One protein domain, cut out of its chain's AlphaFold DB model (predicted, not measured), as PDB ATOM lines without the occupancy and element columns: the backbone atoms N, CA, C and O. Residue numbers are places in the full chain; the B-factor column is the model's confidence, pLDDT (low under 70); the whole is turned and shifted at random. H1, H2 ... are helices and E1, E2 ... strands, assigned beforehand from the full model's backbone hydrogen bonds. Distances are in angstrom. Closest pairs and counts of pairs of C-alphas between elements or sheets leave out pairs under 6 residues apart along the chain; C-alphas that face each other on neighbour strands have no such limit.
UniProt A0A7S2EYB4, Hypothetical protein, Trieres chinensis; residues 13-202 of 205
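AT A GLANCE: This is residues 13 to 202 of the 205 residues of the protein "Hypothetical protein" of Trieres chinensis (UniProt A0A7S2EYB4). A strongly twisted, branched sheet of seven strands curls round the helix H2, with its two longest strands, E3 and E7, parallel and side by side; E7 passes between H2 and H1, and H1 lies along the strands, over E3 and E6. H3 and H4 only graze the sheet, and residues 62 to 105 wind without a named element mostly on the side away from E1 and H1. The printed part has 190 residues; along the chain come the strands E1 and E2, the helix H1, the strands E3 and E4, the helix H2, the strands E5 and E6, the helices H3 and H4, and last the strand E7, which makes four named helices and seven named strands, and the sheet is mixed, with E3 and E7 parallel and its other neighbour pairs antiparallel. The class is mixed, helices and strands, with under half of the residues in named elements. The whole is compact, with a radius of gyration of the C-alphas of 15.7 A, and rounded, spanning 43 by 41 by 32 A.

IN THESE COORDINATES: The printed part begins with E1, residues 13 to 16, at C-alpha 13 (104.569, 138.474, 146.680). E2 is residues 20 to 22, and H1, residues 26 to 37, is 16.0 A long. E3, residues 45 to 55, is 29.2 A long and forms a hairpin with E4, residues 58 to 61. After a long link comes H2, residues 106 to 118, 18.5 A long, with C-alpha 106 at (113.686, 122.558, 125.839). E5 is residues 128 to 132, E6 is residues 137 to 141 with a length of 13.7 A, and H3 is residues 142 to 145. H4, residues 172 to 183, is 16.5 A long. E7, residues 191 to 201, is 21.2 A from first to last C-alpha, bends by 85 degrees at residue 196, and ends at C-alpha 201 (112.490, 120.788, 139.158).

HOW THE PARTS SIT: E3 and E7 are parallel neighbours, with N 47 and O 192 2.8 A apart and N 201 and O 51 2.9 A apart, within hydrogen-bond range. On the other side of E3 from E7 lie E6 and E4, both antiparallel to it: N 46 and O 139 are 2.8 A apart, N 52 and O 60 3.0 A. E1 is the antiparallel neighbour of E6 and lies on one side of it, with E3 on the other side; N 15 and O 138 are 2.9 A apart, within hydrogen-bond range. E5 and E2 lie on one side of E7, antiparallel to it and staggered, with N 128 and O 193, and N 21 and O 200, each 2.8 A apart. Residues 68 to 69 make a short antiparallel pairing with residues 130 to 132 of E5. The closest C-alphas of H2 and E5 are those of Gly 117 and Ala 128, 4.1 A apart; those of H2 and E4 are Trp 60 and Gly 107, 4.6 A. H1 has a height over the sheet of 8.6 A and runs along the strands, at 20 degrees to E3 on the local plane; it lies over E6 only just, with 3 of its 12 C-alphas falling there. H4 comes closest to E5 with the C-alphas of Val 174 and Ser 132, 5.5 A apart. H3 and H4 are close but not clearly touching, the C-alphas of Val 144 and Leu 180 being 7.4 A apart, while H1 and H2 are apart. Every O i to N i+4 pair is within hydrogen-bond range in H1, H2 and H4; H3 is too short for such a pair.

THE WHOLE: The C-alphas farthest apart, those of Gly 56 and Arg 185, are 45.8 A apart. The printed part has no cut. Two links are long: E4 to H2, with 44 residues, and H3 to H4, with 26. The mean pLDDT of the printed part is 90.7; it is under 70 at residues 54 to 55, 100, 153, 155 to 156 and 185 to 187.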
ATOM      1  N   ALA A  13     105.101 139.800 146.422       95.75
ATOM      2  CA  ALA A  13     104.569 138.474 146.680       95.75
ATOM      3  C   ALA A  13     105.438 137.450 145.943       95.75
ATOM      4  O   ALA A  13     105.820 137.670 144.795       95.75
ATOM      5  N   ILE A  14     105.754 136.345 146.613       96.94
ATOM      6  CA  ILE A  14     106.516 135.238 146.035       96.94
ATOM      7  C   ILE A  14     105.594 134.025 146.013       96.94
ATOM      8  O   ILE A  14     105.171 133.558 147.071       96.94
ATOM      9  N   ALA A  15     105.282 133.531 144.820       95.88
ATOM     10  CA  ALA A  15     104.590 132.263 144.619       95.88
ATOM     11  C   ALA A  15     105.629 131.186 144.292       95.88
ATOM     12  O   ALA A  15     106.542 131.452 143.511       95.88
ATOM     13  N   ILE A  16     105.523 130.008 144.911       95.94
ATOM     14  CA  ILE A  16     106.510 128.926 144.799       95.94
ATOM     15  C   ILE A  16     105.790 127.578 144.712       95.94
ATOM     16  O   ILE A  16     104.940 127.291 145.557       95.94
ATOM     17  N   ASP A  17     106.190 126.740 143.759       92.81
ATOM     18  CA  ASP A  17     105.827 125.325 143.723       92.81
ATOM     19  C   ASP A  17     106.511 124.541 144.846       92.81
ATOM     20  O   ASP A  17     107.717 124.636 145.088       92.81
ATOM     21  N   LEU A  18     105.738 123.699 145.526       91.94
ATOM     22  CA  LEU A  18     106.236 122.908 146.653       91.94
ATOM     23  C   LEU A  18     106.996 121.641 146.228       91.94
ATOM     24  O   LEU A  18     107.594 120.979 147.077       91.94
ATOM     25  N   ASP A  19     106.987 121.292 144.940       89.75
ATOM     26  CA  ASP A  19     107.643 120.097 144.394       89.75
ATOM     27  C   ASP A  19     109.057 120.367 143.834       89.75
ATOM     28  O   ASP A  19     109.720 119.460 143.311       89.75
ATOM     29  N   LEU A  20     109.565 121.592 143.997       92.81
ATOM     30  CA  LEU A  20     110.897 121.978 143.551       92.81
ATOM     31  C   LEU A  20     112.008 121.268 144.330       92.81
ATOM     32  O   LEU A  20     111.970 121.098 145.550       92.81
ATOM     33  N   ARG A  21     113.079 120.905 143.617       94.06
ATOM     34  CA  ARG A  21     114.317 120.394 144.219       94.06
ATOM     35  C   ARG A  21     115.173 121.511 144.796       94.06
ATOM     36  O   ARG A  21     115.838 121.298 145.808       94.06
ATOM     37  N   ALA A  22     115.228 122.652 144.116       94.88
ATOM     38  CA  ALA A  22     116.000 123.799 144.564       94.88
ATOM     39  C   ALA A  22     115.369 125.117 144.113       94.88
ATOM     40  O   ALA A  22     114.806 125.217 143.023       94.88
ATOM     41  N   LEU A  23     115.536 126.128 144.961       96.75
ATOM     42  CA  LEU A  23     115.219 127.524 144.683       96.75
ATOM     43  C   LEU A  23     116.488 128.288 144.280       96.75
ATOM     44  O   LEU A  23     117.600 127.813 144.555       96.75
ATOM     45  N   PRO A  24     116.351 129.492 143.699       96.44
ATOM     46  CA  PRO A  24     117.489 130.372 143.493       96.44
ATOM     47  C   PRO A  24     118.241 130.636 144.797       96.44
ATOM     48  O   PRO A  24     117.677 130.625 145.895       96.44
ATOM     49  N   ARG A  25     119.534 130.950 144.680       96.38
ATOM     50  CA  ARG A  25     120.328 131.398 145.832       96.38
ATOM     51  C   ARG A  25     119.637 132.592 146.491       96.38
ATOM     52  O   ARG A  25     119.282 133.546 145.803       96.38
ATOM     53  N   ALA A  26     119.533 132.582 147.819       96.50
ATOM     54  CA  ALA A  26     118.835 133.628 148.569       96.50
ATOM     55  C   ALA A  26     119.342 135.045 148.244       96.50
ATOM     56  O   ALA A  26     118.553 135.977 148.163       96.50
ATOM     57  N   SER A  27     120.647 135.208 147.994       96.31
ATOM     58  CA  SER A  27     121.237 136.492 147.598       96.31
ATOM     59  C   SER A  27     120.817 136.963 146.205       96.31
ATOM     60  O   SER A  27     120.712 138.164 145.984       96.31
ATOM     61  N   VAL A  28     120.573 136.043 145.268       95.75
ATOM     62  CA  VAL A  28     120.023 136.358 143.942       95.75
ATOM     63  C   VAL A  28     118.561 136.763 144.103       95.75
ATOM     64  O   VAL A  28     118.188 137.856 143.694       95.75
ATOM     65  N   LEU A  29     117.767 135.939 144.795       96.50
ATOM     66  CA  LEU A  29     116.354 136.206 145.063       96.50
ATOM     67  C   LEU A  29     116.135 137.561 145.756       96.50
ATOM     68  O   LEU A  29     115.303 138.349 145.320       96.50
ATOM     69  N   ALA A  30     116.917 137.864 146.796       96.00
ATOM     70  CA  ALA A  30     116.819 139.120 147.532       96.00
ATOM     71  C   ALA A  30     117.097 140.352 146.654       96.00
ATOM     72  O   ALA A  30     116.461 141.383 146.856       96.00
ATOM     73  N   ARG A  31     118.008 140.252 145.673       94.81
ATOM     74  CA  ARG A  31     118.245 141.341 144.711       94.81
ATOM     75  C   ARG A  31     117.031 141.578 143.822       94.81
ATOM     76  O   ARG A  31     116.580 142.709 143.749       94.81
ATOM     77  N   HIS A  32     116.446 140.527 143.247       95.25
ATOM     78  CA  HIS A  32     115.239 140.668 142.421       95.25
ATOM     79  C   HIS A  32     114.043 141.212 143.214       95.25
ATOM     80  O   HIS A  32     113.289 142.036 142.708       95.25
ATOM     81  N   VAL A  33     113.898 140.808 144.480       95.50
ATOM     82  CA  VAL A  33     112.890 141.380 145.384       95.50
ATOM     83  C   VAL A  33     113.141 142.875 145.620       95.50
ATOM     84  O   VAL A  33     112.199 143.660 145.541       95.50
ATOM     85  N   ASP A  34     114.386 143.289 145.887       94.12
ATOM     86  CA  ASP A  34     114.741 144.708 146.064       94.12
ATOM     87  C   ASP A  34     114.509 145.519 144.782       94.12
ATOM     88  O   ASP A  34     113.938 146.609 144.838       94.12
ATOM     89  N   ASP A  35     114.899 144.982 143.627       92.81
ATOM     90  CA  ASP A  35     114.747 145.648 142.336       92.81
ATOM     91  C   ASP A  35     113.270 145.834 141.967       92.81
ATOM     92  O   ASP A  35     112.877 146.937 141.573       92.81
ATOM     93  N   MET A  36     112.432 144.821 142.201       92.75
ATOM     94  CA  MET A  36     110.984 144.913 142.007       92.75
ATOM     95  C   MET A  36     110.336 145.893 142.990       92.75
ATOM     96  O   MET A  36     109.557 146.754 142.582       92.75
ATOM     97  N   ALA A  37     110.686 145.815 144.278       92.06
ATOM     98  CA  ALA A  37     110.150 146.708 145.309       92.06
ATOM     99  C   ALA A  37     110.514 148.183 145.060       92.06
ATOM    100  O   ALA A  37     109.764 149.089 145.433       92.06
ATOM    101  N   ARG A  38     111.662 148.438 144.420       90.69
ATOM    102  CA  ARG A  38     112.120 149.781 144.034       90.69
ATOM    103  C   ARG A  38     111.660 150.211 142.641       90.69
ATOM    104  O   ARG A  38     111.944 151.345 142.265       90.69
ATOM    105  N   GLY A  39     110.979 149.346 141.887       88.38
ATOM    106  CA  GLY A  39     110.555 149.630 140.515       88.38
ATOM    107  C   GLY A  39     111.728 149.893 139.569       88.38
ATOM    108  O   GLY A  39     111.629 150.750 138.695       88.38
ATOM    109  N   ARG A  40     112.862 149.209 139.775       87.56
ATOM    110  CA  ARG A  40     114.070 149.358 138.943       87.56
ATOM    111  C   ARG A  40     113.961 148.676 137.585       87.56
ATOM    112  O   ARG A  40     114.764 148.969 136.711       87.56
ATOM    113  N   HIS A  41     112.972 147.805 137.422       84.44
ATOM    114  CA  HIS A  41     112.628 147.172 136.161       84.44
ATOM    115  C   HIS A  41     111.167 147.466 135.804       84.44
ATOM    116  O   HIS A  41     110.324 147.668 136.682       84.44
ATOM    117  N   GLY A  42     110.840 147.444 134.512       89.12
ATOM    118  CA  GLY A  42     109.490 147.727 134.006       89.12
ATOM    119  C   GLY A  42     108.456 146.614 134.230       89.12
ATOM    120  O   GLY A  42     107.318 146.751 133.779       89.12
ATOM    121  N   HIS A  43     108.841 145.507 134.876       94.38
ATOM    122  CA  HIS A  43     107.994 144.326 135.059       94.38
ATOM    123  C   HIS A  43     107.122 144.372 136.317       94.38
ATOM    124  O   HIS A  43     107.557 144.757 137.402       94.38
ATOM    125  N   ASP A  44     105.895 143.896 136.155       94.81
ATOM    126  CA  ASP A  44     104.900 143.693 137.204       94.81
ATOM    127  C   ASP A  44     105.009 142.310 137.848       94.81
ATOM    128  O   ASP A  44     104.698 142.143 139.031       94.81
ATOM    129  N   ALA A  45     105.478 141.338 137.062       96.25
ATOM    130  CA  ALA A  45     105.768 139.988 137.497       96.25
ATOM    131  C   ALA A  45     107.035 139.461 136.814       96.25
ATOM    132  O   ALA A  45     107.254 139.697 135.624       96.25
ATOM    133  N   VAL A  46     107.856 138.731 137.564       97.56
ATOM    134  CA  VAL A  46     109.072 138.081 137.070       97.56
ATOM    135  C   VAL A  46     109.050 136.622 137.501       97.56
ATOM    136  O   VAL A  46     109.139 136.312 138.688       97.56
ATOM    137  N   CYS A  47     108.936 135.726 136.532       98.25
ATOM    138  CA  CYS A  47     109.026 134.291 136.730       98.25
ATOM    139  C   CYS A  47     110.481 133.835 136.727       98.25
ATOM    140  O   CYS A  47     111.327 134.356 135.993       98.25
ATOM    141  N   ALA A  48     110.749 132.803 137.508       97.56
ATOM    142  CA  ALA A  48     111.967 132.040 137.414       97.56
ATOM    143  C   ALA A  48     112.048 131.298 136.073       97.56
ATOM    144  O   ALA A  48     111.039 130.953 135.451       97.56
ATOM    145  N   ALA A  49     113.269 131.005 135.643       96.62
ATOM    146  CA  ALA A  49     113.512 130.000 134.630       96.62
ATOM    147  C   ALA A  49     113.577 128.628 135.302       96.62
ATOM    148  O   ALA A  49     114.567 128.261 135.938       96.62
ATOM    149  N   GLY A  50     112.491 127.876 135.170       95.12
ATOM    150  CA  GLY A  50     112.434 126.512 135.656       95.12
ATOM    151  C   GLY A  50     113.230 125.572 134.768       95.12
ATOM    152  O   GLY A  50     112.881 125.397 133.599       95.12
ATOM    153  N   ILE A  51     114.244 124.902 135.328       94.06
ATOM    154  CA  ILE A  51     115.047 123.915 134.594       94.06
ATOM    155  C   ILE A  51     114.947 122.499 135.175       94.06
ATOM    156  O   ILE A  51     114.694 122.309 136.366       94.06
ATOM    157  N   THR A  52     115.178 121.486 134.339       90.44
ATOM    158  CA  THR A  52     115.470 120.116 134.795       90.44
ATOM    159  C   THR A  52     116.971 119.853 134.846       90.44
ATOM    160  O   THR A  52     117.751 120.548 134.193       90.44
ATOM    161  N   GLU A  53     117.386 118.805 135.571       76.12
ATOM    162  CA  GLU A  53     118.762 118.308 135.458       76.12
ATOM    163  C   GLU A  53     119.089 117.987 133.998       76.12
ATOM    164  O   GLU A  53     118.317 117.343 133.284       76.12
ATOM    165  N   ALA A  54     120.224 118.525 133.575       64.06
ATOM    166  CA  ALA A  54     120.639 118.638 132.199       64.06
ATOM    167  C   ALA A  54     120.730 117.300 131.453       64.06
ATOM    168  O   ALA A  54     121.359 116.353 131.934       64.06
ATOM    169  N   HIS A  55     120.213 117.244 130.223       64.69
ATOM    170  CA  HIS A  55     120.602 116.197 129.281       64.69
ATOM    171  C   HIS A  55     121.937 116.608 128.647       64.69
ATOM    172  O   HIS A  55     122.004 117.604 127.937       64.69
ATOM    173  N   GLY A  56     123.025 115.896 128.955       72.38
ATOM    174  CA  GLY A  56     124.351 116.232 128.415       72.38
ATOM    175  C   GLY A  56     124.988 117.513 128.977       72.38
ATOM    176  O   GLY A  56     125.867 118.075 128.337       72.38
ATOM    177  N   GLY A  57     124.574 117.981 130.163       79.88
ATOM    178  CA  GLY A  57     125.148 119.173 130.818       79.88
ATOM    179  C   GLY A  57     124.490 120.511 130.446       79.88
ATOM    180  O   GLY A  57     124.751 121.514 131.103       79.88
ATOM    181  N   GLU A  58     123.580 120.517 129.471       85.69
ATOM    182  CA  GLU A  58     122.776 121.675 129.078       85.69
ATOM    183  C   GLU A  58     121.483 121.851 129.916       85.69
ATOM    184  O   GLU A  58     120.712 120.893 130.051       85.69
ATOM    185  N   PRO A  59     121.183 123.054 130.449       87.75
ATOM    186  CA  PRO A  59     119.937 123.321 131.168       87.75
ATOM    187  C   PRO A  59     118.722 123.261 130.231       87.75
ATOM    188  O   PRO A  59     118.681 123.918 129.195       87.75
ATOM    189  N   TRP A  60     117.705 122.485 130.607       92.31
ATOM    190  CA  TRP A  60     116.478 122.332 129.820       92.31
ATOM    191  C   TRP A  60     115.302 123.015 130.504       92.31
ATOM    192  O   TRP A  60     114.961 122.663 131.634       92.31
ATOM    193  N   TYR A  61     114.651 123.940 129.799       94.12
ATOM    194  CA  TYR A  61     113.476 124.653 130.292       94.12
ATOM    195  C   TYR A  61     112.270 123.710 130.455       94.12
ATOM    196  O   TYR A  61     111.790 123.125 129.476       94.12
ATOM    197  N   TYR A  62     111.773 123.524 131.681       90.00
ATOM    198  CA  TYR A  62     110.736 122.520 131.957       90.00
ATOM    199  C   TYR A  62     109.312 123.053 131.835       90.00
ATOM    200  O   TYR A  62     108.428 122.313 131.398       90.00
ATOM    201  N   ASP A  63     109.094 124.321 132.169       89.00
ATOM    202  CA  ASP A  63     107.750 124.869 132.329       89.00
ATOM    203  C   ASP A  63     107.171 125.419 131.020       89.00
ATOM    204  O   ASP A  63     106.721 126.557 130.898       89.00
ATOM    205  N   THR A  64     107.204 124.588 129.981       93.31
ATOM    206  CA  THR A  64     106.655 124.950 128.672       93.31
ATOM    207  C   THR A  64     105.130 125.048 128.688       93.31
ATOM    208  O   THR A  64     104.558 125.551 127.733       93.31
ATOM    209  N   TYR A  65     104.468 124.523 129.727       92.62
ATOM    210  CA  TYR A  65     103.012 124.566 129.872       92.62
ATOM    211  C   TYR A  65     102.516 125.916 130.414       92.62
ATOM    212  O   TYR A  65     101.532 126.449 129.912       92.62
ATOM    213  N   ALA A  66     103.202 126.519 131.386       95.12
ATOM    214  CA  ALA A  66     102.799 127.835 131.878       95.12
ATOM    215  C   ALA A  66     103.215 128.992 130.946       95.12
ATOM    216  O   ALA A  66     102.773 130.128 131.145       95.12
ATOM    217  N   THR A  67     104.073 128.727 129.952       97.06
ATOM    218  CA  THR A  67     104.761 129.775 129.188       97.06
ATOM    219  C   THR A  67     104.113 130.082 127.845       97.06
ATOM    220  O   THR A  67     104.003 129.232 126.959       97.06
ATOM    221  N   VAL A  68     103.735 131.350 127.685       96.94
ATOM    222  CA  VAL A  68     103.153 131.917 126.463       96.94
ATOM    223  C   VAL A  68     103.947 133.168 126.103       96.94
ATOM    224  O   VAL A  68     104.097 134.062 126.934       96.94
ATOM    225  N   LEU A  69     104.467 133.244 124.881       97.06
ATOM    226  CA  LEU A  69     105.239 134.387 124.390       97.06
ATOM    227  C   LEU A  69     104.329 135.580 124.054       97.06
ATOM    228  O   LEU A  69     103.110 135.451 123.950       97.06
ATOM    229  N   LEU A  70     104.916 136.767 123.873       95.19
ATOM    230  CA  LEU A  70     104.153 137.994 123.600       95.19
ATOM    231  C   LEU A  70     103.318 137.936 122.316       95.19
ATOM    232  O   LEU A  70     102.221 138.494 122.282       95.19
ATOM    233  N   ASN A  71     103.811 137.248 121.285       94.25
ATOM    234  CA  ASN A  71     103.090 137.003 120.034       94.25
ATOM    235  C   ASN A  71     102.063 135.868 120.152       94.25
ATOM    236  O   ASN A  71     101.672 135.291 119.147       94.25
ATOM    237  N   ASP A  72     101.645 135.534 121.373       94.31
ATOM    238  CA  ASP A  72     100.653 134.503 121.651       94.31
ATOM    239  C   ASP A  72     101.118 133.065 121.382       94.31
ATOM    240  O   ASP A  72     100.331 132.129 121.494       94.31
ATOM    241  N   THR A  73     102.410 132.878 121.090       95.69
ATOM    242  CA  THR A  73     102.994 131.549 120.890       95.69
ATOM    243  C   THR A  73     103.058 130.799 122.206       95.69
ATOM    244  O   THR A  73     103.842 131.126 123.100       95.69
ATOM    245  N   TYR A  74     102.269 129.741 122.302       93.94
ATOM    246  CA  TYR A  74     102.374 128.776 123.379       93.94
ATOM    247  C   TYR A  74     103.556 127.841 123.085       93.94
ATOM    248  O   TYR A  74     103.613 127.254 122.011       93.94
ATOM    249  N   VAL A  75     104.531 127.687 123.987       94.06
ATOM    250  CA  VAL A  75     105.779 126.938 123.681       94.06
ATOM    251  C   VAL A  75     105.710 125.448 124.047       94.06
ATOM    252  O   VAL A  75     106.727 124.763 124.151       94.06
ATOM    253  N   HIS A  76     104.505 124.909 124.235       94.25
ATOM    254  CA  HIS A  76     104.272 123.512 124.604       94.25
ATOM    255  C   HIS A  76     104.146 122.582 123.388       94.25
ATOM    256  O   HIS A  76     103.633 123.024 122.353       94.25
ATOM    257  N   PRO A  77     104.531 121.293 123.502       93.50
ATOM    258  CA  PRO A  77     104.460 120.360 122.380       93.50
ATOM    259  C   PRO A  77     103.059 120.228 121.780       93.50
ATOM    260  O   PRO A  77     102.079 120.079 122.515       93.50
ATOM    261  N   LEU A  78     102.967 120.272 120.447       93.19
ATOM    262  CA  LEU A  78     101.694 120.321 119.723       93.19
ATOM    263  C   LEU A  78     100.823 119.089 119.998       93.19
ATOM    264  O   LEU A  78      99.625 119.244 120.229       93.19
ATOM    265  N   LYS A  79     101.401 117.878 120.064       93.25
ATOM    266  CA  LYS A  79     100.615 116.659 120.333       93.25
ATOM    267  C   LYS A  79      99.953 116.641 121.705       93.25
ATOM    268  O   LYS A  79      99.042 115.852 121.901       93.25
ATOM    269  N   ARG A  80     100.459 117.432 122.658       92.81
ATOM    270  CA  ARG A  80      99.957 117.486 124.038       92.81
ATOM    271  C   ARG A  80      98.880 118.549 124.229       92.81
ATOM    272  O   ARG A  80      98.282 118.616 125.301       92.81
ATOM    273  N   ARG A  81      98.634 119.385 123.220       93.75
ATOM    274  CA  ARG A  81      97.571 120.391 123.247       93.75
ATOM    275  C   ARG A  81      96.224 119.741 122.967       93.75
ATOM    276  O   ARG A  81      96.145 118.786 122.195       93.75
ATOM    277  N   LEU A  82      95.167 120.316 123.533       93.12
ATOM    278  CA  LEU A  82      93.791 119.937 123.214       93.12
ATOM    279  C   LEU A  82      93.497 120.154 121.722       93.12
ATOM    280  O   LEU A  82      92.878 119.317 121.067       93.12
ATOM    281  N   ILE A  83      93.996 121.261 121.169       92.12
ATOM    282  CA  ILE A  83      93.873 121.602 119.752       92.12
ATOM    283  C   ILE A  83      95.235 121.413 119.081       92.12
ATOM    284  O   ILE A  83      96.190 122.144 119.337       92.12
ATOM    285  N   LYS A  84      95.313 120.399 118.215       93.62
ATOM    286  CA  LYS A  84      96.544 119.916 117.562       93.62
ATOM    287  C   LYS A  84      96.863 120.682 116.272       93.62
ATOM    288  O   LYS A  84      97.230 120.090 115.261       93.62
ATOM    289  N   SER A  85      96.693 122.000 116.294       92.44
ATOM    290  CA  SER A  85      97.002 122.902 115.179       92.44
ATOM    291  C   SER A  85      97.586 124.216 115.688       92.44
ATOM    292  O   SER A  85      97.349 124.599 116.830       92.44
ATOM    293  N   HIS A  86      98.314 124.921 114.823       92.44
ATOM    294  CA  HIS A  86      98.787 126.275 115.106       92.44
ATOM    295  C   HIS A  86      97.638 127.288 115.058       92.44
ATOM    296  O   HIS A  86      96.749 127.185 114.208       92.44
ATOM    297  N   TYR A  87      97.684 128.281 115.939       90.38
ATOM    298  CA  TYR A  87      96.749 129.402 115.960       90.38
ATOM    299  C   TYR A  87      97.238 130.582 115.116       90.38
ATOM    300  O   TYR A  87      98.443 130.751 114.919       90.38
ATOM    301  N   PRO A  88      96.321 131.449 114.641       89.38
ATOM    302  CA  PRO A  88      96.706 132.703 114.008       89.38
ATOM    303  C   PRO A  88      97.594 133.546 114.935       89.38
ATOM    304  O   PRO A  88      97.188 133.875 116.045       89.38
ATOM    305  N   GLY A  89      98.785 133.916 114.459       88.81
ATOM    306  CA  GLY A  89      99.744 134.753 115.190       88.81
ATOM    307  C   GLY A  89     100.849 133.988 115.923       88.81
ATOM    308  O   GLY A  89     101.889 134.588 116.190       88.81
ATOM    309  N   GLU A  90     100.679 132.684 116.173       93.19
ATOM    310  CA  GLU A  90     101.765 131.866 116.721       93.19
ATOM    311  C   GLU A  90     102.935 131.785 115.737       93.19
ATOM    312  O   GLU A  90     102.740 131.716 114.522       93.19
ATOM    313  N   ASP A  91     104.151 131.727 116.275       94.88
ATOM    314  CA  ASP A  91     105.351 131.356 115.535       94.88
ATOM    315  C   ASP A  91     105.581 129.839 115.667       94.88
ATOM    316  O   ASP A  91     106.004 129.366 116.729       94.88
ATOM    317  N   PRO A  92     105.339 129.045 114.606       92.69
ATOM    318  CA  PRO A  92     105.505 127.596 114.655       92.69
ATOM    319  C   PRO A  92     106.939 127.153 114.954       92.69
ATOM    320  O   PRO A  92     107.138 126.033 115.420       92.69
ATOM    321  N   SER A  93     107.938 128.001 114.685       93.62
ATOM    322  CA  SER A  93     109.349 127.671 114.905       93.62
ATOM    323  C   SER A  93     109.756 127.693 116.379       93.62
ATOM    324  O   SER A  93     110.778 127.109 116.730       93.62
ATOM    325  N   LEU A  94     108.938 128.308 117.237       94.44
ATOM    326  CA  LEU A  94     109.162 128.425 118.680       94.44
ATOM    327  C   LEU A  94     108.326 127.421 119.493       94.44
ATOM    328  O   LEU A  94     108.379 127.391 120.725       94.44
ATOM    329  N   VAL A  95     107.538 126.580 118.819       94.06
ATOM    330  CA  VAL A  95     106.764 125.514 119.454       94.06
ATOM    331  C   VAL A  95     107.665 124.306 119.695       94.06
ATOM    332  O   VAL A  95     108.292 123.785 118.772       94.06
ATOM    333  N   ARG A  96     107.711 123.822 120.942       93.56
ATOM    334  CA  ARG A  96     108.506 122.644 121.300       93.56
ATOM    335  C   ARG A  96     108.142 121.435 120.438       93.56
ATOM    336  O   ARG A  96     106.972 121.106 120.255       93.56
ATOM    337  N   SER A  97     109.164 120.715 120.000       88.25
ATOM    338  CA  SER A  97     109.013 119.443 119.305       88.25
ATOM    339  C   SER A  97     108.495 118.336 120.224       88.25
ATOM    340  O   SER A  97     108.774 118.277 121.425       88.25
ATOM    341  N   ASP A  98     107.744 117.419 119.627       83.44
ATOM    342  CA  ASP A  98     107.115 116.303 120.323       83.44
ATOM    343  C   ASP A  98     108.083 115.164 120.669       83.44
ATOM    344  O   ASP A  98     107.808 114.366 121.572       83.44
ATOM    345  N   ASP A  99     109.215 115.080 119.984       79.19
ATOM    346  CA  ASP A  99     110.277 114.119 120.246       79.19
ATOM    347  C   ASP A  99     111.609 114.832 120.523       79.19
ATOM    348  O   ASP A  99     111.781 116.016 120.227       79.19
ATOM    349  N   MET A 100     112.547 114.113 121.148       68.12
ATOM    350  CA  MET A 100     113.853 114.676 121.515       68.12
ATOM    351  C   MET A 100     114.796 114.873 120.318       68.12
ATOM    352  O   MET A 100     115.827 115.513 120.483       68.12
ATOM    353  N   ASN A 101     114.455 114.341 119.141       72.19
ATOM    354  CA  ASN A 101     115.210 114.517 117.899       72.19
ATOM    355  C   ASN A 101     114.633 115.649 117.031       72.19
ATOM    356  O   ASN A 101     115.110 115.891 115.920       72.19
ATOM    357  N   GLY A 102     113.578 116.312 117.507       77.69
ATOM    358  CA  GLY A 102     112.932 117.400 116.806       77.69
ATOM    359  C   GLY A 102     113.805 118.647 116.760       77.69
ATOM    360  O   GLY A 102     114.815 118.768 117.450       77.69
ATOM    361  N   LYS A 103     113.406 119.596 115.914       83.94
ATOM    362  CA  LYS A 103     114.221 120.777 115.595       83.94
ATOM    363  C   LYS A 103     114.250 121.835 116.699       83.94
ATOM    364  O   LYS A 103     115.125 122.688 116.663       83.94
ATOM    365  N   PHE A 104     113.285 121.812 117.617       91.81
ATOM    366  CA  PHE A 104     113.163 122.812 118.676       91.81
ATOM    367  C   PHE A 104     112.880 122.140 120.019       91.81
ATOM    368  O   PHE A 104     111.818 121.552 120.236       91.81
ATOM    369  N   THR A 105     113.857 122.181 120.912       91.62
ATOM    370  CA  THR A 105     113.908 121.436 122.173       91.62
ATOM    371  C   THR A 105     113.686 122.346 123.388       91.62
ATOM    372  O   THR A 105     113.513 123.556 123.273       91.62
ATOM    373  N   GLN A 106     113.707 121.771 124.596       92.12
ATOM    374  CA  GLN A 106     113.686 122.558 125.839       92.12
ATOM    375  C   GLN A 106     114.953 123.400 126.028       92.12
ATOM    376  O   GLN A 106     114.885 124.467 126.633       92.12
ATOM    377  N   GLY A 107     116.087 122.921 125.516       92.38
ATOM    378  CA  GLY A 107     117.333 123.678 125.481       92.38
ATOM    379  C   GLY A 107     117.252 124.871 124.530       92.38
ATOM    380  O   GLY A 107     117.675 125.972 124.874       92.38
ATOM    381  N   ASP A 108     116.601 124.696 123.374       93.94
ATOM    382  CA  ASP A 108     116.361 125.798 122.433       93.94
ATOM    383  C   ASP A 108     115.438 126.871 123.017       93.94
ATOM    384  O   ASP A 108     115.709 128.057 122.849       93.94
ATOM    385  N   ILE A 109     114.403 126.475 123.768       94.88
ATOM    386  CA  ILE A 109     113.548 127.423 124.503       94.88
ATOM    387  C   ILE A 109     114.364 128.196 125.538       94.88
ATOM    388  O   ILE A 109     114.219 129.413 125.631       94.88
ATOM    389  N   MET A 110     115.229 127.516 126.299       95.31
ATOM    390  CA  MET A 110     116.075 128.180 127.294       95.31
ATOM    391  C   MET A 110     116.992 129.218 126.634       95.31
ATOM    392  O   MET A 110     116.952 130.383 127.016       95.31
ATOM    393  N   ARG A 111     117.725 128.831 125.580       95.50
ATOM    394  CA  ARG A 111     118.573 129.748 124.796       95.50
ATOM    395  C   ARG A 111     117.795 130.914 124.203       95.50
ATOM    396  O   ARG A 111     118.290 132.035 124.151       95.50
ATOM    397  N   TYR A 112     116.588 130.649 123.714       96.25
ATOM    398  CA  TYR A 112     115.723 131.683 123.167       96.25
ATOM    399  C   TYR A 112     115.337 132.710 124.241       96.25
ATOM    400  O   TYR A 112     115.425 133.908 123.989       96.25
ATOM    401  N   LEU A 113     114.969 132.262 125.446       96.69
ATOM    402  CA  LEU A 113     114.665 133.149 126.572       96.69
ATOM    403  C   LEU A 113     115.908 133.911 127.056       96.69
ATOM    404  O   LEU A 113     115.805 135.093 127.357       96.69
ATOM    405  N   GLU A 114     117.080 133.274 127.099       96.25
ATOM    406  CA  GLU A 114     118.360 133.942 127.389       96.25
ATOM    407  C   GLU A 114     118.621 135.078 126.403       96.25
ATOM    408  O   GLU A 114     118.781 136.226 126.814       96.25
ATOM    409  N   LYS A 115     118.536 134.779 125.105       96.69
ATOM    410  CA  LYS A 115     118.707 135.767 124.043       96.69
ATOM    411  C   LYS A 115     117.690 136.908 124.141       96.69
ATOM    412  O   LYS A 115     118.068 138.067 124.029       96.69
ATOM    413  N   LEU A 116     116.410 136.605 124.380       95.75
ATOM    414  CA  LEU A 116     115.387 137.639 124.567       95.75
ATOM    415  C   LEU A 116     115.665 138.529 125.781       95.75
ATOM    416  O   LEU A 116     115.376 139.721 125.727       95.75
ATOM    417  N   GLY A 117     116.183 137.961 126.872       95.44
ATOM    418  CA  GLY A 117     116.589 138.725 128.048       95.44
ATOM    419  C   GLY A 117     117.762 139.654 127.743       95.44
ATOM    420  O   GLY A 117     117.700 140.835 128.072       95.44
ATOM    421  N   GLU A 118     118.791 139.155 127.055       94.50
ATOM    422  CA  GLU A 118     119.954 139.946 126.620       94.50
ATOM    423  C   GLU A 118     119.579 141.090 125.667       94.50
ATOM    424  O   GLU A 118     120.151 142.176 125.745       94.50
ATOM    425  N   GLU A 119     118.614 140.853 124.776       94.00
ATOM    426  CA  GLU A 119     118.131 141.833 123.796       94.00
ATOM    427  C   GLU A 119     117.064 142.787 124.366       94.00
ATOM    428  O   GLU A 119     116.645 143.722 123.678       94.00
ATOM    429  N   SER A 120     116.595 142.566 125.599       89.56
ATOM    430  CA  SER A 120     115.533 143.378 126.196       89.56
ATOM    431  C   SER A 120     116.024 144.773 126.606       89.56
ATOM    432  O   SER A 120     117.094 144.947 127.186       89.56
ATOM    433  N   ASP A 121     115.206 145.796 126.339       81.31
ATOM    434  CA  ASP A 121     115.452 147.188 126.754       81.31
ATOM    435  C   ASP A 121     114.951 147.448 128.190       81.31
ATOM    436  O   ASP A 121     114.310 148.454 128.494       81.31
ATOM    437  N   ASP A 122     115.169 146.491 129.097       81.31
ATOM    438  CA  ASP A 122     114.680 146.534 130.482       81.31
ATOM    439  C   ASP A 122     115.672 147.202 131.455       81.31
ATOM    440  O   ASP A 122     115.590 147.030 132.674       81.31
ATOM    441  N   GLY A 123     116.610 147.989 130.917       76.31
ATOM    442  CA  GLY A 123     117.695 148.600 131.683       76.31
ATOM    443  C   GLY A 123     118.813 147.622 132.051       76.31
ATOM    444  O   GLY A 123     119.569 147.893 132.985       76.31
ATOM    445  N   GLY A 124     118.923 146.495 131.336       79.94
ATOM    446  CA  GLY A 124     119.915 145.453 131.602       79.94
ATOM    447  C   GLY A 124     119.529 144.539 132.766       79.94
ATOM    448  O   GLY A 124     120.400 143.901 133.358       79.94
ATOM    449  N   TYR A 125     118.240 144.494 133.110       88.81
ATOM    450  CA  TYR A 125     117.696 143.534 134.060       88.81
ATOM    451  C   TYR A 125     117.683 142.116 133.469       88.81
ATOM    452  O   TYR A 125     117.755 141.157 134.229       88.81
ATOM    453  N   GLY A 126     117.728 141.973 132.141       94.00
ATOM    454  CA  GLY A 126     118.013 140.704 131.473       94.00
ATOM    455  C   GLY A 126     116.840 139.727 131.492       94.00
ATOM    456  O   GLY A 126     117.054 138.511 131.494       94.00
ATOM    457  N   ALA A 127     115.604 140.226 131.552       96.75
ATOM    458  CA  ALA A 127     114.406 139.403 131.612       96.75
ATOM    459  C   ALA A 127     113.672 139.367 130.263       96.75
ATOM    460  O   ALA A 127     113.374 140.387 129.652       96.75
ATOM    461  N   ALA A 128     113.320 138.164 129.812       96.81
ATOM    462  CA  ALA A 128     112.593 137.929 128.574       96.81
ATOM    463  C   ALA A 128     111.103 138.260 128.747       96.81
ATOM    464  O   ALA A 128     110.420 137.570 129.515       96.81
ATOM    465  N   PRO A 129     110.551 139.258 128.033       96.75
ATOM    466  CA  PRO A 129     109.136 139.590 128.128       96.75
ATOM    467  C   PRO A 129     108.254 138.447 127.620       96.75
ATOM    468  O   PRO A 129     108.466 137.910 126.531       96.75
ATOM    469  N   VAL A 130     107.219 138.106 128.383       96.94
ATOM    470  CA  VAL A 130     106.277 137.035 128.040       96.94
ATOM    471  C   VAL A 130     104.843 137.440 128.360       96.94
ATOM    472  O   VAL A 130     104.574 138.424 129.051       96.94
ATOM    473  N   ARG A 131     103.896 136.673 127.830       95.75
ATOM    474  CA  ARG A 131     102.473 136.807 128.137       95.75
ATOM    475  C   ARG A 131     102.085 136.025 129.393       95.75
ATOM    476  O   ARG A 131     101.272 136.508 130.172       95.75
ATOM    477  N   SER A 132     102.691 134.859 129.597       96.88
ATOM    478  CA  SER A 132     102.581 134.052 130.815       96.88
ATOM    479  C   SER A 132     103.860 133.241 131.020       96.88
ATOM    480  O   SER A 132     104.566 132.955 130.053       96.88
ATOM    481  N   CYS A 133     104.147 132.881 132.267       97.56
ATOM    482  CA  CYS A 133     105.227 131.994 132.686       97.56
ATOM    483  C   CYS A 133     104.958 131.487 134.104       97.56
ATOM    484  O   CYS A 133     104.005 131.926 134.734       97.56
ATOM    485  N   PHE A 134     105.807 130.618 134.645       96.44
ATOM    486  CA  PHE A 134     105.909 130.458 136.096       96.44
ATOM    487  C   PHE A 134     107.290 129.949 136.504       96.44
ATOM    488  O   PHE A 134     107.962 130.566 137.323       96.44
ATOM    489  N   GLY A 135     107.751 128.867 135.880       94.38
ATOM    490  CA  GLY A 135     109.046 128.256 136.155       94.38
ATOM    491  C   GLY A 135     109.192 127.824 137.611       94.38
ATOM    492  O   GLY A 135     110.275 127.950 138.175       94.38
ATOM    493  N   GLY A 136     108.098 127.406 138.251       95.31
ATOM    494  CA  GLY A 136     108.060 126.966 139.648       95.31
ATOM    495  C   GLY A 136     108.195 128.072 140.697       95.31
ATOM    496  O   GLY A 136     108.032 127.815 141.888       95.31
ATOM    497  N   MET A 137     108.516 129.302 140.302       97.56
ATOM    498  CA  MET A 137     108.536 130.438 141.214       97.56
ATOM    499  C   MET A 137     108.303 131.735 140.454       97.56
ATOM    500  O   MET A 137     109.014 132.023 139.500       97.56
ATOM    501  N   ALA A 138     107.416 132.590 140.951       97.75
ATOM    502  CA  ALA A 138     107.232 133.927 140.406       97.75
ATOM    503  C   ALA A 138     107.207 134.997 141.498       97.75
ATOM    504  O   ALA A 138     106.686 134.801 142.599       97.75
ATOM    505  N   LEU A 139     107.805 136.138 141.171       97.69
ATOM    506  CA  LEU A 139     107.783 137.368 141.946       97.69
ATOM    507  C   LEU A 139     106.728 138.281 141.347       97.69
ATOM    508  O   LEU A 139     106.745 138.526 140.145       97.69
ATOM    509  N   TYR A 140     105.849 138.817 142.178       96.25
ATOM    510  CA  TYR A 140     104.819 139.757 141.763       96.25
ATOM    511  C   TYR A 140     104.911 141.011 142.604       96.25
ATOM    512  O   TYR A 140     105.042 140.937 143.830       96.25
ATOM    513  N   ARG A 141     104.723 142.173 141.982       94.19
ATOM    514  CA  ARG A 141     104.363 143.366 142.744       94.19
ATOM    515  C   ARG A 141     103.096 143.075 143.547       94.19
ATOM    516  O   ARG A 141     102.120 142.558 143.003       94.19
ATOM    517  N   SER A 142     103.086 143.401 144.838       92.62
ATOM    518  CA  SER A 142     101.964 143.033 145.712       92.62
ATOM    519  C   SER A 142     100.626 143.614 145.262       92.62
ATOM    520  O   SER A 142      99.610 142.954 145.434       92.62
ATOM    521  N   ASP A 143     100.600 144.814 144.680       90.31
ATOM    522  CA  ASP A 143      99.361 145.408 144.167       90.31
ATOM    523  C   ASP A 143      98.826 144.696 142.920       90.31
ATOM    524  O   ASP A 143      97.621 144.682 142.703       90.31
ATOM    525  N   VAL A 144      99.705 144.054 142.149       91.50
ATOM    526  CA  VAL A 144      99.336 143.211 141.004       91.50
ATOM    527  C   VAL A 144      98.861 141.843 141.486       91.50
ATOM    528  O   VAL A 144      97.827 141.359 141.041       91.50
ATOM    529  N   TRP A 145      99.568 141.233 142.442       91.81
ATOM    530  CA  TRP A 145      99.184 139.942 143.026       91.81
ATOM    531  C   TRP A 145      97.826 139.983 143.737       91.81
ATOM    532  O   TRP A 145      97.049 139.038 143.654       91.81
ATOM    533  N   LEU A 146      97.549 141.077 144.448       90.50
ATOM    534  CA  LEU A 146      96.314 141.276 145.209       90.50
ATOM    535  C   LEU A 146      95.181 141.877 144.361       90.50
ATOM    536  O   LEU A 146      94.170 142.299 144.930       90.50
ATOM    537  N   GLU A 147      95.336 141.947 143.034       88.44
ATOM    538  CA  GLU A 147      94.287 142.455 142.154       88.44
ATOM    539  C   GLU A 147      93.008 141.636 142.341       88.44
ATOM    540  O   GLU A 147      92.969 140.407 142.233       88.44
ATOM    541  N   SER A 148      91.935 142.349 142.666       83.00
ATOM    542  CA  SER A 148      90.703 141.721 143.106       83.00
ATOM    543  C   SER A 148      90.086 140.897 141.981       83.00
ATOM    544  O   SER A 148      89.953 141.349 140.844       83.00
ATOM    545  N   GLY A 149      89.680 139.673 142.320       85.50
ATOM    546  CA  GLY A 149      88.981 138.738 141.443       85.50
ATOM    547  C   GLY A 149      89.805 138.131 140.305       85.50
ATOM    548  O   GLY A 149      89.215 137.578 139.380       85.50
ATOM    549  N   CYS A 150      91.134 138.192 140.400       89.19
ATOM    550  CA  CYS A 150      92.006 137.200 139.784       89.19
ATOM    551  C   CYS A 150      92.487 136.232 140.861       89.19
ATOM    552  O   CYS A 150      93.004 136.648 141.893       89.19
ATOM    553  N   TRP A 151      92.292 134.935 140.644       85.56
ATOM    554  CA  TRP A 151      92.784 133.898 141.544       85.56
ATOM    555  C   TRP A 151      93.182 132.656 140.752       85.56
ATOM    556  O   TRP A 151      92.679 132.406 139.654       85.56
ATOM    557  N   TYR A 152      94.073 131.868 141.344       79.38
ATOM    558  CA  TYR A 152      94.440 130.546 140.858       79.38
ATOM    559  C   TYR A 152      93.203 129.644 140.888       79.38
ATOM    560  O   TYR A 152      92.683 129.341 141.960       79.38
ATOM    561  N   GLY A 153      92.683 129.279 139.714       69.88
ATOM    562  CA  GLY A 153      91.439 128.513 139.572       69.88
ATOM    563  C   GLY A 153      90.213 129.324 139.144       69.88
ATOM    564  O   GLY A 153      89.097 128.808 139.205       69.88
ATOM    565  N   ALA A 154      90.378 130.581 138.719       72.75
ATOM    566  CA  ALA A 154      89.370 131.210 137.865       72.75
ATOM    567  C   ALA A 154      89.223 130.395 136.561       72.75
ATOM    568  O   ALA A 154      90.142 129.675 136.194       72.75
ATOM    569  N   ASP A 155      88.091 130.479 135.864       68.38
ATOM    570  CA  ASP A 155      87.929 129.854 134.541       68.38
ATOM    571  C   ASP A 155      87.631 130.946 133.505       68.38
ATOM    572  O   ASP A 155      86.480 131.372 133.346       68.38
ATOM    573  N   PRO A 156      88.667 131.533 132.889       65.38
ATOM    574  CA  PRO A 156      88.485 132.544 131.868       65.38
ATOM    575  C   PRO A 156      88.018 131.879 130.574       65.38
ATOM    576  O   PRO A 156      88.736 131.104 129.942       65.38
ATOM    577  N   ALA A 157      86.816 132.257 130.142       77.50
ATOM    578  CA  ALA A 157      86.306 131.886 128.832       77.50
ATOM    579  C   ALA A 157      87.303 132.281 127.723       77.50
ATOM    580  O   ALA A 157      87.864 133.379 127.736       77.50
ATOM    581  N   GLY A 158      87.491 131.398 126.739       85.06
ATOM    582  CA  GLY A 158      88.303 131.676 125.549       85.06
ATOM    583  C   GLY A 158      89.798 131.363 125.675       85.06
ATOM    584  O   GLY A 158      90.569 131.785 124.812       85.06
ATOM    585  N   LEU A 159      90.222 130.620 126.706       91.19
ATOM    586  CA  LEU A 159      91.605 130.137 126.846       91.19
ATOM    587  C   LEU A 159      91.819 128.685 126.391       91.19
ATOM    588  O   LEU A 159      92.918 128.154 126.551       91.19
ATOM    589  N   ASP A 160      90.821 128.070 125.751       90.56
ATOM    590  CA  ASP A 160      90.866 126.683 125.253       90.56
ATOM    591  C   ASP A 160      92.076 126.408 124.346       90.56
ATOM    592  O   ASP A 160      92.574 125.286 124.262       90.56
ATOM    593  N   LYS A 161      92.612 127.449 123.701       91.81
ATOM    594  CA  LYS A 161      93.815 127.350 122.867       91.81
ATOM    595  C   LYS A 161      95.096 126.981 123.609       91.81
ATOM    596  O   LYS A 161      95.999 126.412 122.999       91.81
ATOM    597  N   TYR A 162      95.164 127.261 124.905       93.56
ATOM    598  CA  TYR A 162      96.286 126.871 125.758       93.56
ATOM    599  C   TYR A 162      96.004 125.577 126.530       93.56
ATOM    600  O   TYR A 162      96.834 125.151 127.334       93.56
ATOM    601  N   ALA A 163      94.844 124.951 126.312       93.25
ATOM    602  CA  ALA A 163      94.471 123.743 127.023       93.25
ATOM    603  C   ALA A 163      95.304 122.530 126.595       93.25
ATOM    604  O   ALA A 163      95.731 122.418 125.436       93.25
ATOM    605  N   THR A 164      95.512 121.592 127.521       92.00
ATOM    606  CA  THR A 164      96.160 120.311 127.206       92.00
ATOM    607  C   THR A 164      95.141 119.216 126.942       92.00
ATOM    608  O   THR A 164      94.001 119.273 127.389       92.00
ATOM    609  N   GLU A 165      95.563 118.188 126.211       92.88
ATOM    610  CA  GLU A 165      94.753 116.987 125.987       92.88
ATOM    611  C   GLU A 165      94.528 116.197 127.289       92.88
ATOM    612  O   GLU A 165      93.543 115.474 127.405       92.88
ATOM    613  N   ALA A 166      95.425 116.330 128.273       90.56
ATOM    614  CA  ALA A 166      95.394 115.534 129.496       90.56
ATOM    615  C   ALA A 166      94.250 115.927 130.444       90.56
ATOM    616  O   ALA A 166      93.632 115.053 131.048       90.56
ATOM    617  N   ASP A 167      93.978 117.223 130.578       88.75
ATOM    618  CA  ASP A 167      92.989 117.768 131.515       88.75
ATOM    619  C   ASP A 167      91.893 118.606 130.841       88.75
ATOM    620  O   ASP A 167      90.925 118.994 131.497       88.75
ATOM    621  N   GLY A 168      92.024 118.876 129.539       92.31
ATOM    622  CA  GLY A 168      91.106 119.731 128.795       92.31
ATOM    623  C   GLY A 168      91.114 121.181 129.278       92.31
ATOM    624  O   GLY A 168      90.147 121.896 129.023       92.31
ATOM    625  N   ARG A 169      92.155 121.618 130.003       92.12
ATOM    626  CA  ARG A 169      92.228 122.947 130.620       92.12
ATOM    627  C   ARG A 169      93.590 123.609 130.397       92.12
ATOM    628  O   ARG A 169      94.594 122.931 130.170       92.12
ATOM    629  N   PRO A 170      93.650 124.948 130.377       92.50
ATOM    630  CA  PRO A 170      94.914 125.674 130.443       92.50
ATOM    631  C   PRO A 170      95.528 125.577 131.847       92.50
ATOM    632  O   PRO A 170      94.814 125.410 132.834       92.50
ATOM    633  N   CYS A 171      96.847 125.759 131.931       92.81
ATOM    634  CA  CYS A 171      97.548 125.880 133.209       92.81
ATOM    635  C   CYS A 171      96.970 127.052 134.023       92.81
ATOM    636  O   CYS A 171      96.724 128.136 133.483       92.81
ATOM    637  N   GLU A 172      96.794 126.863 135.331       92.88
ATOM    638  CA  GLU A 172      96.258 127.870 136.249       92.88
ATOM    639  C   GLU A 172      97.077 129.170 136.254       92.88
ATOM    640  O   GLU A 172      96.523 130.249 136.460       92.88
ATOM    641  N   HIS A 173      98.373 129.087 135.945       94.50
ATOM    642  CA  HIS A 173      99.256 130.241 135.782       94.50
ATOM    643  C   HIS A 173      98.893 131.084 134.555       94.50
ATOM    644  O   HIS A 173      98.822 132.310 134.649       94.50
ATOM    645  N   VAL A 174      98.606 130.437 133.418       94.88
ATOM    646  CA  VAL A 174      98.166 131.120 132.186       94.88
ATOM    647  C   VAL A 174      96.843 131.824 132.438       94.88
ATOM    648  O   VAL A 174      96.681 132.998 132.111       94.88
ATOM    649  N   VAL A 175      95.921 131.126 133.093       94.25
ATOM    650  CA  VAL A 175      94.632 131.673 133.506       94.25
ATOM    651  C   VAL A 175      94.790 132.904 134.396       94.25
ATOM    652  O   VAL A 175      94.175 133.942 134.138       94.25
ATOM    653  N   PHE A 176      95.613 132.796 135.438       94.50
ATOM    654  CA  PHE A 176      95.846 133.883 136.375       94.50
ATOM    655  C   PHE A 176      96.429 135.109 135.662       94.50
ATOM    656  O   PHE A 176      95.909 136.214 135.809       94.50
ATOM    657  N   HIS A 177      97.442 134.916 134.816       94.94
ATOM    658  CA  HIS A 177      98.075 135.997 134.064       94.94
ATOM    659  C   HIS A 177      97.144 136.659 133.047       94.94
ATOM    660  O   HIS A 177      97.128 137.888 132.950       94.94
ATOM    661  N   GLU A 178      96.312 135.893 132.345       93.00
ATOM    662  CA  GLU A 178      95.304 136.464 131.451       93.00
ATOM    663  C   GLU A 178      94.255 137.276 132.212       93.00
ATOM    664  O   GLU A 178      93.909 138.377 131.779       93.00
ATOM    665  N   CYS A 179      93.806 136.800 133.378       92.38
ATOM    666  CA  CYS A 179      92.918 137.582 134.235       92.38
ATOM    667  C   CYS A 179      93.562 138.915 134.636       92.38
ATOM    668  O   CYS A 179      92.944 139.972 134.475       92.38
ATOM    669  N   LEU A 180      94.815 138.884 135.110       92.31
ATOM    670  CA  LEU A 180      95.539 140.094 135.501       92.31
ATOM    671  C   LEU A 180      95.629 141.087 134.335       92.31
ATOM    672  O   LEU A 180      95.371 142.277 134.511       92.31
ATOM    673  N   ARG A 181      95.922 140.608 133.119       91.12
ATOM    674  CA  ARG A 181      95.982 141.447 131.911       91.12
ATOM    675  C   ARG A 181      94.634 142.073 131.553       91.12
ATOM    676  O   ARG A 181      94.604 143.242 131.182       91.12
ATOM    677  N   GLN A 182      93.539 141.321 131.670       88.25
ATOM    678  CA  GLN A 182      92.186 141.817 131.390       88.25
ATOM    679  C   GLN A 182      91.717 142.860 132.412       88.25
ATOM    680  O   GLN A 182      90.972 143.772 132.057       88.25
ATOM    681  N   ARG A 183      92.137 142.729 133.677       84.81
ATOM    682  CA  ARG A 183      91.713 143.620 134.769       84.81
ATOM    683  C   ARG A 183      92.627 144.810 135.004       84.81
ATOM    684  O   ARG A 183      92.182 145.803 135.583       84.81
ATOM    685  N   ALA A 184      93.877 144.750 134.554       80.81
ATOM    686  CA  ALA A 184      94.787 145.876 134.659       80.81
ATOM    687  C   ALA A 184      94.161 147.116 134.008       80.81
ATOM    688  O   ALA A 184      93.825 147.115 132.827       80.81
ATOM    689  N   ARG A 185      94.033 148.207 134.773       64.94
ATOM    690  CA  ARG A 185      93.430 149.471 134.300       64.94
ATOM    691  C   ARG A 185      94.136 150.056 133.070       64.94
ATOM    692  O   ARG A 185      93.533 150.816 132.321       64.94
ATOM    693  N   SER A 186      95.410 149.716 132.880       64.06
ATOM    694  CA  SER A 186      96.248 150.069 131.727       64.06
ATOM    695  C   SER A 186      96.096 149.115 130.532       64.06
ATOM    696  O   SER A 186      96.698 149.357 129.487       64.06
ATOM    697  N   GLY A 187      95.373 148.002 130.693       65.44
ATOM    698  CA  GLY A 187      95.334 146.875 129.757       65.44
ATOM    699  C   GLY A 187      96.675 146.145 129.606       65.44
ATOM    700  O   GLY A 187      96.856 145.382 128.656       65.44
ATOM    701  N   LYS A 188      97.649 146.420 130.484       80.19
ATOM    702  CA  LYS A 188      99.013 145.891 130.388       80.19
ATOM    703  C   LYS A 188      99.528 145.501 131.766       80.19
ATOM    704  O   LYS A 188      99.702 146.362 132.623       80.19
ATOM    705  N   VAL A 189      99.786 144.207 131.922       91.81
ATOM    706  CA  VAL A 189     100.651 143.648 132.962       91.81
ATOM    707  C   VAL A 189     101.913 143.186 132.256       91.81
ATOM    708  O   VAL A 189     101.832 142.442 131.273       91.81
ATOM    709  N   ASN A 190     103.061 143.670 132.715       94.75
ATOM    710  CA  ASN A 190     104.358 143.356 132.136       94.75
ATOM    711  C   ASN A 190     104.944 142.139 132.852       94.75
ATOM    712  O   ASN A 190     105.491 142.264 133.946       94.75
ATOM    713  N   LEU A 191     104.823 140.965 132.238       96.56
ATOM    714  CA  LEU A 191     105.408 139.732 132.753       96.56
ATOM    715  C   LEU A 191     106.718 139.430 132.031       96.56
ATOM    716  O   LEU A 191     106.861 139.728 130.843       96.56
ATOM    717  N   ALA A 192     107.662 138.825 132.741       97.38
ATOM    718  CA  ALA A 192     108.906 138.358 132.151       97.38
ATOM    719  C   ALA A 192     109.396 137.062 132.800       97.38
ATOM    720  O   ALA A 192     109.132 136.811 133.974       97.38
ATOM    721  N   VAL A 193     110.141 136.256 132.047       97.81
ATOM    722  CA  VAL A 193     110.979 135.179 132.589       97.81
ATOM    723  C   VAL A 193     112.378 135.737 132.769       97.81
ATOM    724  O   VAL A 193     112.919 136.304 131.828       97.81
ATOM    725  N   HIS A 194     112.993 135.557 133.935       97.44
ATOM    726  CA  HIS A 194     114.393 135.921 134.132       97.44
ATOM    727  C   HIS A 194     115.285 134.666 134.053       97.44
ATOM    728  O   HIS A 194     115.319 133.890 135.014       97.44
ATOM    729  N   PRO A 195     116.060 134.458 132.968       95.56
ATOM    730  CA  PRO A 195     116.880 133.258 132.759       95.56
ATOM    731  C   PRO A 195     117.897 132.984 133.876       95.56
ATOM    732  O   PRO A 195     118.151 131.837 134.224       95.56
ATOM    733  N   GLY A 196     118.429 134.037 134.511       94.62
ATOM    734  CA  GLY A 196     119.336 133.915 135.662       94.62
ATOM    735  C   GLY A 196     118.664 133.605 137.012       94.62
ATOM    736  O   GLY A 196     119.360 133.347 137.996       94.62
ATOM    737  N   LEU A 197     117.327 133.623 137.089       96.44
ATOM    738  CA  LEU A 197     116.568 133.316 138.301       96.44
ATOM    739  C   LEU A 197     116.098 131.864 138.215       96.44
ATOM    740  O   LEU A 197     114.973 131.589 137.826       96.44
ATOM    741  N   VAL A 198     116.989 130.923 138.519       95.62
ATOM    742  CA  VAL A 198     116.774 129.503 138.203       95.62
ATOM    743  C   VAL A 198     116.148 128.728 139.363       95.62
ATOM    744  O   VAL A 198     116.682 128.736 140.475       95.62
ATOM    745  N   THR A 199     115.074 127.986 139.092       96.12
ATOM    746  CA  THR A 199     114.580 126.900 139.959       96.12
ATOM    747  C   THR A 199     114.945 125.550 139.344       96.12
ATOM    748  O   THR A 199     115.066 125.413 138.126       96.12
ATOM    749  N   LEU A 200     115.133 124.533 140.187       94.56
ATOM    750  CA  LEU A 200     115.407 123.172 139.731       94.56
ATOM    751  C   LEU A 200     114.210 122.282 140.036       94.56
ATOM    752  O   LEU A 200     113.904 122.040 141.207       94.56
ATOM    753  N   TRP A 201     113.574 121.749 138.998       90.69
ATOM    754  CA  TRP A 201     112.490 120.788 139.158       90.69
ATOM    755  C   TRP A 201     113.015 119.376 139.405       90.69
ATOM    756  O   TRP A 201     114.054 118.954 138.882       90.69
ATOM    757  N   ARG A 202     112.280 118.619 140.220       79.69
ATOM    758  CA  ARG A 202     112.583 117.222 140.510       79.69
ATOM    759  C   ARG A 202     111.786 116.325 139.573       79.69
ATOM    760  O   ARG A 202     110.590 116.151 139.761       79.69
TER     761      ARG A 202